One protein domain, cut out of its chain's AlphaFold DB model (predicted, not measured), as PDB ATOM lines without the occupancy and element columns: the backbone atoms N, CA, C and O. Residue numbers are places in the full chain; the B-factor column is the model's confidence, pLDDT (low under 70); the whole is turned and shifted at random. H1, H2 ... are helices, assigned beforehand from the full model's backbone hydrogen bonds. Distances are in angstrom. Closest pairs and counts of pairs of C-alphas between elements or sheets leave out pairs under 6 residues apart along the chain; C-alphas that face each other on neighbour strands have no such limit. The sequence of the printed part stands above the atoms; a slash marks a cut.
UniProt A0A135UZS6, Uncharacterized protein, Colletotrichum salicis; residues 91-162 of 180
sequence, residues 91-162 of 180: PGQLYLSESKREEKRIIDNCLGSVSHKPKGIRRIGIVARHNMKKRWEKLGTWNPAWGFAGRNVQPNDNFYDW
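This is residues 91 to 162 of the 180 residues of an uncharacterized protein of Colletotrichum salicis (UniProt A0A135UZS6). Two long helices, H2 and H1, cross as an X and are joined at one end by a short loop, where residues 108 to 113, of which 108 and 109 belong to H1, and residues 115 to 120, of which 118 to 120 belong to H2, stick out. At the other end, residues 139 to 162 make a looped tail that folds back until Trp 162 is near Pro 91. The printed part has 72 residues, with two named helices, H1 then H2, and no named strand; its class is all helix. It is compact, with a radius of gyration of the C-alphas of 12.7 A and spans of 36 by 26 by 16 A.

H2, residues 118 to 138, is 30.5 A long and ends at C-alpha 138 (55.276, 4.832, -56.442). H1, residues 91 to 109, is 26.6 A long and begins at C-alpha 91 (40.193, 9.530, -53.449).

H2 touches H1 with residues 124 to 132 alone. The closest C-alphas, of Glu 103 and Ala 128, are 5.4 A apart. They run opposite ways at a steep tilt of 60 degrees. In H1 and H2 every O i to N i+4 pair is within hydrogen-bond range.

The C-alphas farthest apart, of Leu 111 and Asp 161, are 36.7 A apart. The printed part has no cut. The link from H1 to H2 is short. Residues 111 to 116 have pLDDT under 70.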
ATOM      1  N   PRO A  91      38.794   9.621 -53.870       89.19
ATOM      2  CA  PRO A  91      40.193   9.530 -53.449       89.19
ATOM      3  C   PRO A  91      40.349   9.835 -51.959       89.19
ATOM      4  O   PRO A  91      41.149   9.198 -51.279       89.19
ATOM      5  N   GLY A  92      39.529  10.748 -51.428       89.06
ATOM      6  CA  GLY A  92      39.483  11.060 -50.005       89.06
ATOM      7  C   GLY A  92      39.092   9.871 -49.126       89.06
ATOM      8  O   GLY A  92      39.758   9.602 -48.126       89.06
ATOM      9  N   GLN A  93      38.047   9.121 -49.495       86.12
ATOM     10  CA  GLN A  93      37.628   7.932 -48.742       86.12
ATOM     11  C   GLN A  93      38.669   6.815 -48.808       86.12
ATOM     12  O   GLN A  93      38.961   6.203 -47.777       86.12
ATOM     13  N   LEU A  94      39.258   6.577 -49.985       89.25
ATOM     14  CA  LEU A  94      40.303   5.567 -50.139       89.25
ATOM     15  C   LEU A  94      41.562   5.943 -49.348       89.25
ATOM     16  O   LEU A  94      42.140   5.108 -48.656       89.25
ATOM     17  N   TYR A  95      41.960   7.215 -49.389       90.12
ATOM     18  CA  TYR A  95      43.089   7.704 -48.606       90.12
ATOM     19  C   TYR A  95      42.838   7.542 -47.107       90.12
ATOM     20  O   TYR A  95      43.730   7.110 -46.374       90.12
ATOM     21  N   LEU A  96      41.632   7.867 -46.634       88.38
ATOM     22  CA  LEU A  96      41.266   7.749 -45.225       88.38
ATOM     23  C   LEU A  96      41.278   6.291 -44.749       88.38
ATOM     24  O   LEU A  96      41.792   6.011 -43.663       88.38
ATOM     25  N   SER A  97      40.719   5.366 -45.533       89.44
ATOM     26  CA  SER A  97      40.670   3.944 -45.178       89.44
ATOM     27  C   SER A  97      42.070   3.321 -45.147       89.44
ATOM     28  O   SER A  97      42.430   2.667 -44.165       89.44
ATOM     29  N   GLU A  98      42.893   3.604 -46.156       91.44
ATOM     30  CA  GLU A  98      44.281   3.145 -46.224       91.44
ATOM     31  C   GLU A  98      45.152   3.782 -45.132       91.44
ATOM     32  O   GLU A  98      45.936   3.087 -44.485       91.44
ATOM     33  N   SER A  99      44.959   5.072 -44.834       90.12
ATOM     34  CA  SER A  99      45.664   5.745 -43.735       90.12
ATOM     35  C   SER A  99      45.332   5.112 -42.386       90.12
ATOM     36  O   SER A  99      46.247   4.810 -41.629       90.12
ATOM     37  N   LYS A 100      44.055   4.824 -42.094       89.62
ATOM     38  CA  LYS A 100      43.655   4.129 -40.853       89.62
ATOM     39  C   LYS A 100      44.250   2.726 -40.752       89.62
ATOM     40  O   LYS A 100      44.668   2.304 -39.673       89.62
ATOM     41  N   ARG A 101      44.298   1.995 -41.868       91.50
ATOM     42  CA  ARG A 101      44.928   0.670 -41.937       91.50
ATOM     43  C   ARG A 101      46.429   0.757 -41.653       91.50
ATOM     44  O   ARG A 101      46.964  -0.082 -40.932       91.50
ATOM     45  N   GLU A 102      47.096   1.780 -42.179       93.00
ATOM     46  CA  GLU A 102      48.516   2.027 -41.935       93.00
ATOM     47  C   GLU A 102      48.784   2.468 -40.487       93.00
ATOM     48  O   GLU A 102      49.715   1.962 -39.865       93.00
ATOM     49  N   GLU A 103      47.948   3.336 -39.909       91.25
ATOM     50  CA  GLU A 103      48.022   3.702 -38.488       91.25
ATOM     51  C   GLU A 103      47.909   2.466 -37.592       91.25
ATOM     52  O   GLU A 103      48.739   2.280 -36.702       91.25
ATOM     53  N   LYS A 104      46.937   1.586 -37.871       90.19
ATOM     54  CA  LYS A 104      46.780   0.315 -37.158       90.19
ATOM     55  C   LYS A 104      48.041  -0.544 -37.269       90.19
ATOM     56  O   LYS A 104      48.557  -0.984 -36.253       90.19
ATOM     57  N   ARG A 105      48.595  -0.710 -38.474       90.50
ATOM     58  CA  ARG A 105      49.843  -1.464 -38.685       90.50
ATOM     59  C   ARG A 105      51.015  -0.886 -37.886       90.50
ATOM     60  O   ARG A 105      51.822  -1.645 -37.360       90.50
ATOM     61  N   ILE A 106      51.138   0.439 -37.810       89.56
ATOM     62  CA  ILE A 106      52.195   1.094 -37.026       89.56
ATOM     63  C   ILE A 106      52.000   0.808 -35.537       89.56
ATOM     64  O   ILE A 106      52.974   0.496 -34.860       89.56
ATOM     65  N   ILE A 107      50.765   0.895 -35.038       87.44
ATOM     66  CA  ILE A 107      50.432   0.606 -33.637       87.44
ATOM     67  C   ILE A 107      50.733  -0.859 -33.307       87.44
ATOM     68  O   ILE A 107      51.455  -1.112 -32.346       87.44
ATOM     69  N   ASP A 108      50.251  -1.791 -34.128       87.12
ATOM     70  CA  ASP A 108      50.399  -3.236 -33.919       87.12
ATOM     71  C   ASP A 108      51.879  -3.672 -33.932       87.12
ATOM     72  O   ASP A 108      52.273  -4.560 -33.182       87.12
ATOM     73  N   ASN A 109      52.723  -3.015 -34.739       85.19
ATOM     74  CA  ASN A 109      54.155  -3.324 -34.845       85.19
ATOM     75  C   ASN A 109      55.044  -2.547 -33.857       85.19
ATOM     76  O   ASN A 109      56.254  -2.779 -33.793       85.19
ATOM     77  N   CYS A 110      54.492  -1.600 -33.099       78.31
ATOM     78  CA  CYS A 110      55.252  -0.860 -32.099       78.31
ATOM     79  C   CYS A 110      55.289  -1.660 -30.787       78.31
ATOM     80  O   CYS A 110      54.354  -1.613 -29.998       78.31
ATOM     81  N   LEU A 111      56.414  -2.334 -30.515       60.94
ATOM     82  CA  LEU A 111      56.681  -3.162 -29.315       60.94
ATOM     83  C   LEU A 111      56.688  -2.405 -27.965       60.94
ATOM     84  O   LEU A 111      57.041  -2.973 -26.934       60.94
ATOM     85  N   GLY A 112      56.340  -1.120 -27.945       64.12
ATOM     86  CA  GLY A 112      56.329  -0.289 -26.742       64.12
ATOM     87  C   GLY A 112      54.956   0.314 -26.491       64.12
ATOM     88  O   GLY A 112      54.104   0.329 -27.377       64.12
ATOM     89  N   SER A 113      54.751   0.882 -25.297       58.81
ATOM     90  CA  SER A 113      53.581   1.723 -25.033       58.81
ATOM     91  C   SER A 113      53.624   2.911 -25.990       58.81
ATOM     92  O   SER A 113      54.263   3.936 -25.723       58.81
ATOM     93  N   VAL A 114      52.952   2.767 -27.135       60.25
ATOM     94  CA  VAL A 114      52.504   3.889 -27.937       60.25
ATOM     95  C   VAL A 114      51.744   4.746 -26.954       60.25
ATOM     96  O   VAL A 114      50.645   4.413 -26.519       60.25
ATOM     97  N   SER A 115      52.391   5.816 -26.511       57.66
ATOM     98  CA  SER A 115      51.784   6.700 -25.546       57.66
ATOM     99  C   SER A 115      50.547   7.255 -26.236       57.66
ATOM    100  O   SER A 115      50.672   8.154 -27.066       57.66
ATOM    101  N   HIS A 116      49.361   6.763 -25.864       64.38
ATOM    102  CA  HIS A 116      48.051   7.276 -26.294       64.38
ATOM    103  C   HIS A 116      47.849   8.758 -25.923       64.38
ATOM    104  O   HIS A 116      46.804   9.353 -26.162       64.38
ATOM    105  N   LYS A 117      48.885   9.392 -25.364       74.94
ATOM    106  CA  LYS A 117      49.039  10.831 -25.268       74.94
ATOM    107  C   LYS A 117      48.917  11.473 -26.664       74.94
ATOM    108  O   LYS A 117      49.474  10.957 -27.638       74.94
ATOM    109  N   PRO A 118      48.319  12.672 -26.762       74.56
ATOM    110  CA  PRO A 118      48.068  13.355 -28.036       74.56
ATOM    111  C   PRO A 118      49.294  13.497 -28.953       74.56
ATOM    112  O   PRO A 118      49.175  13.464 -30.175       74.56
ATOM    113  N   LYS A 119      50.499  13.633 -28.379       81.06
ATOM    114  CA  LYS A 119      51.755  13.723 -29.143       81.06
ATOM    115  C   LYS A 119      52.127  12.409 -29.844       81.06
ATOM    116  O   LYS A 119      52.655  12.465 -30.950       81.06
ATOM    117  N   GLY A 120      51.860  11.256 -29.226       81.31
ATOM    118  CA  GLY A 120      52.134   9.940 -29.814       81.31
ATOM    119  C   GLY A 120      51.212   9.655 -30.996       81.31
ATOM    120  O   GLY A 120      51.688   9.341 -32.084       81.31
ATOM    121  N   ILE A 121      49.914   9.913 -30.820       81.44
ATOM    122  CA  ILE A 121      48.904   9.774 -31.881       81.44
ATOM    123  C   ILE A 121      49.249  10.661 -33.086       81.44
ATOM    124  O   ILE A 121      49.245  10.199 -34.224       81.44
ATOM    125  N   ARG A 122      49.643  11.922 -32.851       84.75
ATOM    126  CA  ARG A 122      50.074  12.822 -33.935       84.75
ATOM    127  C   ARG A 122      51.286  12.289 -34.700       84.75
ATOM    128  O   ARG A 122      51.315  12.409 -35.920       84.75
ATOM    129  N   ARG A 123      52.275  11.710 -34.007       86.25
ATOM    130  CA  ARG A 123      53.456  11.108 -34.652       86.25
ATOM    131  C   ARG A 123      53.059   9.936 -35.543       86.25
ATOM    132  O   ARG A 123      53.510   9.890 -36.681       86.25
ATOM    133  N   ILE A 124      52.177   9.060 -35.065       88.44
ATOM    134  CA  ILE A 124      51.666   7.931 -35.853       88.44
ATOM    135  C   ILE A 124      50.953   8.429 -37.106       88.44
ATOM    136  O   ILE A 124      51.302   7.998 -38.199       88.44
ATOM    137  N   GLY A 125      50.050   9.404 -36.975       87.94
ATOM    138  CA  GLY A 125      49.363   9.975 -38.133       87.94
ATOM    139  C   GLY A 125      50.320  10.628 -39.139       87.94
ATOM    140  O   GLY A 125      50.103  10.556 -40.345       87.94
ATOM    141  N   ILE A 126      51.415  11.255 -38.688       88.44
ATOM    142  CA  ILE A 126      52.455  11.784 -39.591       88.44
ATOM    143  C   ILE A 126      53.145  10.648 -40.356       88.44
ATOM    144  O   ILE A 126      53.275  10.741 -41.577       88.44
ATOM    145  N   VAL A 127      53.556   9.582 -39.664       90.38
ATOM    146  CA  VAL A 127      54.225   8.428 -40.287       90.38
ATOM    147  C   VAL A 127      53.288   7.712 -41.261       90.38
ATOM    148  O   VAL A 127      53.681   7.458 -42.397       90.38
ATOM    149  N   ALA A 128      52.036   7.464 -40.871       91.44
ATOM    150  CA  ALA A 128      51.036   6.827 -41.723       91.44
ATOM    151  C   ALA A 128      50.814   7.619 -43.020       91.44
ATOM    152  O   ALA A 128      50.926   7.064 -44.112       91.44
ATOM    153  N   ARG A 129      50.600   8.939 -42.922       90.06
ATOM    154  CA  ARG A 129      50.434   9.806 -44.099       90.06
ATOM    155  C   ARG A 129      51.670   9.837 -44.993       90.06
ATOM    156  O   ARG A 129      51.533   9.841 -46.215       90.06
ATOM    157  N   HIS A 130      52.868   9.847 -44.405       91.50
ATOM    158  CA  HIS A 130      54.116   9.788 -45.162       91.50
ATOM    159  C   HIS A 130      54.237   8.471 -45.945       91.50
ATOM    160  O   HIS A 130      54.528   8.490 -47.142       91.50
ATOM    161  N   ASN A 131      53.939   7.339 -45.302       92.44
ATOM    162  CA  ASN A 131      53.945   6.025 -45.944       92.44
ATOM    163  C   ASN A 131      52.903   5.931 -47.066       92.44
ATOM    164  O   ASN A 131      53.203   5.384 -48.128       92.44
ATOM    165  N   MET A 132      51.705   6.491 -46.858       91.50
ATOM    166  CA  MET A 132      50.657   6.553 -47.882       91.50
ATOM    167  C   MET A 132      51.091   7.354 -49.093       91.50
ATOM    168  O   MET A 132      51.040   6.832 -50.205       91.50
ATOM    169  N   LYS A 133      51.600   8.570 -48.876       92.06
ATOM    170  CA  LYS A 133      52.126   9.408 -49.951       92.06
ATOM    171  C   LYS A 133      53.183   8.654 -50.761       92.06
ATOM    172  O   LYS A 133      53.020   8.501 -51.963       92.06
ATOM    173  N   LYS A 134      54.198   8.083 -50.101       93.19
ATOM    174  CA  LYS A 134      55.270   7.334 -50.776       93.19
ATOM    175  C   LYS A 134      54.738   6.145 -51.587       93.19
ATOM    176  O   LYS A 134      55.211   5.885 -52.693       93.19
ATOM    177  N   ARG A 135      53.765   5.403 -51.044       93.25
ATOM    178  CA  ARG A 135      53.151   4.252 -51.727       93.25
ATOM    179  C   ARG A 135      52.375   4.699 -52.964       93.25
ATOM    180  O   ARG A 135      52.555   4.119 -54.028       93.25
ATOM    181  N   TRP A 136      51.550   5.729 -52.833       92.31
ATOM    182  CA  TRP A 136      50.720   6.233 -53.923       92.31
ATOM    183  C   TRP A 136      51.544   6.967 -54.988       92.31
ATOM    184  O   TRP A 136      51.236   6.865 -56.170       92.31
ATOM    185  N   GLU A 137      52.636   7.639 -54.613       93.44
ATOM    186  CA  GLU A 137      53.608   8.197 -55.564       93.44
ATOM    187  C   GLU A 137      54.267   7.089 -56.389       93.44
ATOM    188  O   GLU A 137      54.317   7.186 -57.611       93.44
ATOM    189  N   LYS A 138      54.700   5.994 -55.744       93.75
ATOM    190  CA  LYS A 138      55.276   4.832 -56.442       93.75
ATOM    191  C   LYS A 138      54.278   4.172 -57.402       93.75
ATOM    192  O   LYS A 138      54.680   3.701 -58.459       93.75
ATOM    193  N   LEU A 139      52.997   4.138 -57.036       90.88
ATOM    194  CA  LEU A 139      51.911   3.640 -57.890       90.88
ATOM    195  C   LEU A 139      51.490   4.648 -58.970       90.88
ATOM    196  O   LEU A 139      50.647   4.339 -59.804       90.88
ATOM    197  N   GLY A 140      52.027   5.871 -58.939       90.56
ATOM    198  CA  GLY A 140      51.610   6.956 -59.815       90.56
ATOM    199  C   GLY A 140      50.184   7.445 -59.551       90.56
ATOM    200  O   GLY A 140      49.657   8.191 -60.366       90.56
ATOM    201  N   THR A 141      49.535   7.061 -58.453       90.75
ATOM    202  CA  THR A 141      48.164   7.479 -58.114       90.75
ATOM    203  C   THR A 141      48.114   8.780 -57.321       90.75
ATOM    204  O   THR A 141      47.076   9.438 -57.292       90.75
ATOM    205  N   TRP A 142      49.227   9.173 -56.698       91.25
ATOM    206  CA  TRP A 142      49.319  10.425 -55.950       91.25
ATOM    207  C   TRP A 142      49.115  11.643 -56.859       91.25
ATOM    208  O   TRP A 142      49.782  11.778 -57.887       91.25
ATOM    209  N   ASN A 143      48.227  12.553 -56.454       91.00
ATOM    210  CA  ASN A 143      48.041  13.842 -57.109       91.00
ATOM    211  C   ASN A 143      48.832  14.930 -56.350       91.00
ATOM    212  O   ASN A 143      48.527  15.191 -55.184       91.00
ATOM    213  N   PRO A 144      49.812  15.605 -56.982       88.94
ATOM    214  CA  PRO A 144      50.575  16.682 -56.346       88.94
ATOM    215  C   PRO A 144      49.735  17.877 -55.875       88.94
ATOM    216  O   PRO A 144      50.200  18.629 -55.022       88.94
ATOM    217  N   ALA A 145      48.522  18.059 -56.412       89.19
ATOM    218  CA  ALA A 145      47.604  19.115 -55.988       89.19
ATOM    219  C   ALA A 145      46.979  18.854 -54.604       89.19
ATOM    220  O   ALA A 145      46.509  19.791 -53.955       89.19
ATOM    221  N   TRP A 146      46.974  17.600 -54.140       90.19
ATOM    222  CA  TRP A 146      46.441  17.251 -52.828       90.19
ATOM    223  C   TRP A 146      47.344  17.760 -51.702       90.19
ATOM    224  O   TRP A 146      48.572  17.649 -51.748       90.19
ATOM    225  N   GLY A 147      46.712  18.289 -50.658       85.75
ATOM    226  CA  GLY A 147      47.359  18.587 -49.389       85.75
ATOM    227  C   GLY A 147      47.546  17.332 -48.533       85.75
ATOM    228  O   GLY A 147      47.534  16.195 -49.010       85.75
ATOM    229  N   PHE A 148      47.701  17.523 -47.227       82.69
ATOM    230  CA  PHE A 148      47.740  16.427 -46.263       82.69
ATOM    231  C   PHE A 148      46.445  16.388 -45.456       82.69
ATOM    232  O   PHE A 148      46.211  17.227 -44.581       82.69
ATOM    233  N   ALA A 149      45.640  15.352 -45.695       81.31
ATOM    234  CA  ALA A 149      44.368  15.161 -45.010       81.31
ATOM    235  C   ALA A 149      44.504  15.219 -43.475       81.31
ATOM    236  O   ALA A 149      45.396  14.607 -42.866       81.31
ATOM    237  N   GLY A 150      43.595  15.962 -42.839       74.25
ATOM    238  CA  GLY A 150      43.520  16.106 -41.382       74.25
ATOM    239  C   GLY A 150      44.509  17.106 -40.776       74.25
ATOM    240  O   GLY A 150      44.537  17.253 -39.554       74.25
ATOM    241  N   ARG A 151      45.319  17.798 -41.592       78.88
ATOM    242  CA  ARG A 151      46.074  18.980 -41.151       78.88
ATOM    243  C   ARG A 151      45.167  20.214 -41.072       78.88
ATOM    244  O   ARG A 151      45.312  20.987 -40.130       78.88
ATOM    245  N   ASN A 152      44.236  20.352 -42.022       80.38
ATOM    246  CA  ASN A 152      43.271  21.454 -42.143       80.38
ATOM    247  C   ASN A 152      43.928  22.849 -42.070       80.38
ATOM    248  O   ASN A 152      43.372  23.766 -41.472       80.38
ATOM    249  N   VAL A 153      45.137  22.999 -42.626       84.94
ATOM    250  CA  VAL A 153      45.873  24.276 -42.659       84.94
ATOM    251  C   VAL A 153      45.704  24.969 -44.007       84.94
ATOM    252  O   VAL A 153      45.707  26.196 -44.060       84.94
ATOM    253  N   GLN A 154      45.559  24.205 -45.089       86.94
ATOM    254  CA  GLN A 154      45.334  24.724 -46.436       86.94
ATOM    255  C   GLN A 154      44.037  24.154 -47.030       86.94
ATOM    256  O   GLN A 154      43.630  23.059 -46.642       86.94
ATOM    257  N   PRO A 155      43.383  24.847 -47.984       84.19
ATOM    258  CA  PRO A 155      42.142  24.364 -48.599       84.19
ATOM    259  C   PRO A 155      42.281  22.976 -49.239       84.19
ATOM    260  O   PRO A 155      41.392  22.142 -49.123       84.19
ATOM    261  N   ASN A 156      43.438  22.689 -49.839       87.19
ATOM    262  CA  ASN A 156      43.740  21.387 -50.434       87.19
ATOM    263  C   ASN A 156      43.974  20.266 -49.404       87.19
ATOM    264  O   ASN A 156      44.095  19.109 -49.802       87.19
ATOM    265  N   ASP A 157      44.023  20.557 -48.098       85.81
ATOM    266  CA  ASP A 157      44.016  19.528 -47.050       85.81
ATOM    267  C   ASP A 157      42.618  18.900 -46.879       85.81
ATOM    268  O   ASP A 157      42.501  17.842 -46.249       85.81
ATOM    269  N   ASN A 158      41.561  19.526 -47.418       86.88
ATOM    270  CA  ASN A 158      40.211  18.980 -47.366       86.88
ATOM    271  C   ASN A 158      40.067  17.788 -48.321       86.88
ATOM    272  O   ASN A 158      39.823  17.941 -49.517       86.88
ATOM    273  N   PHE A 159      40.200  16.579 -47.778       86.75
ATOM    274  CA  PHE A 159      40.174  15.346 -48.562       86.75
ATOM    275  C   PHE A 159      38.812  15.031 -49.195       86.75
ATOM    276  O   PHE A 159      38.756  14.222 -50.118       86.75
ATOM    277  N   TYR A 160      37.722  15.650 -48.729       84.38
ATOM    278  CA  TYR A 160      36.402  15.502 -49.351       84.38
ATOM    279  C   TYR A 160      36.337  16.132 -50.748       84.38
ATOM    280  O   TYR A 160      35.586  15.650 -51.593       84.38
ATOM    281  N   ASP A 161      37.163  17.150 -51.003       86.62
ATOM    282  CA  ASP A 161      37.215  17.864 -52.283       86.62
ATOM    283  C   ASP A 161      38.262  17.271 -53.236       86.62
ATOM    284  O   ASP A 161      38.472  17.767 -54.344       86.62
ATOM    285  N   TRP A 162      38.961  16.215 -52.813       89.56
ATOM    286  CA  TRP A 162      39.969  15.587 -53.648       89.56
ATOM    287  C   TRP A 162      39.320  14.922 -54.859       89.56
ATOM    288  O   TRP A 162      38.347  14.173 -54.753       89.56
TER     289      TRP A 162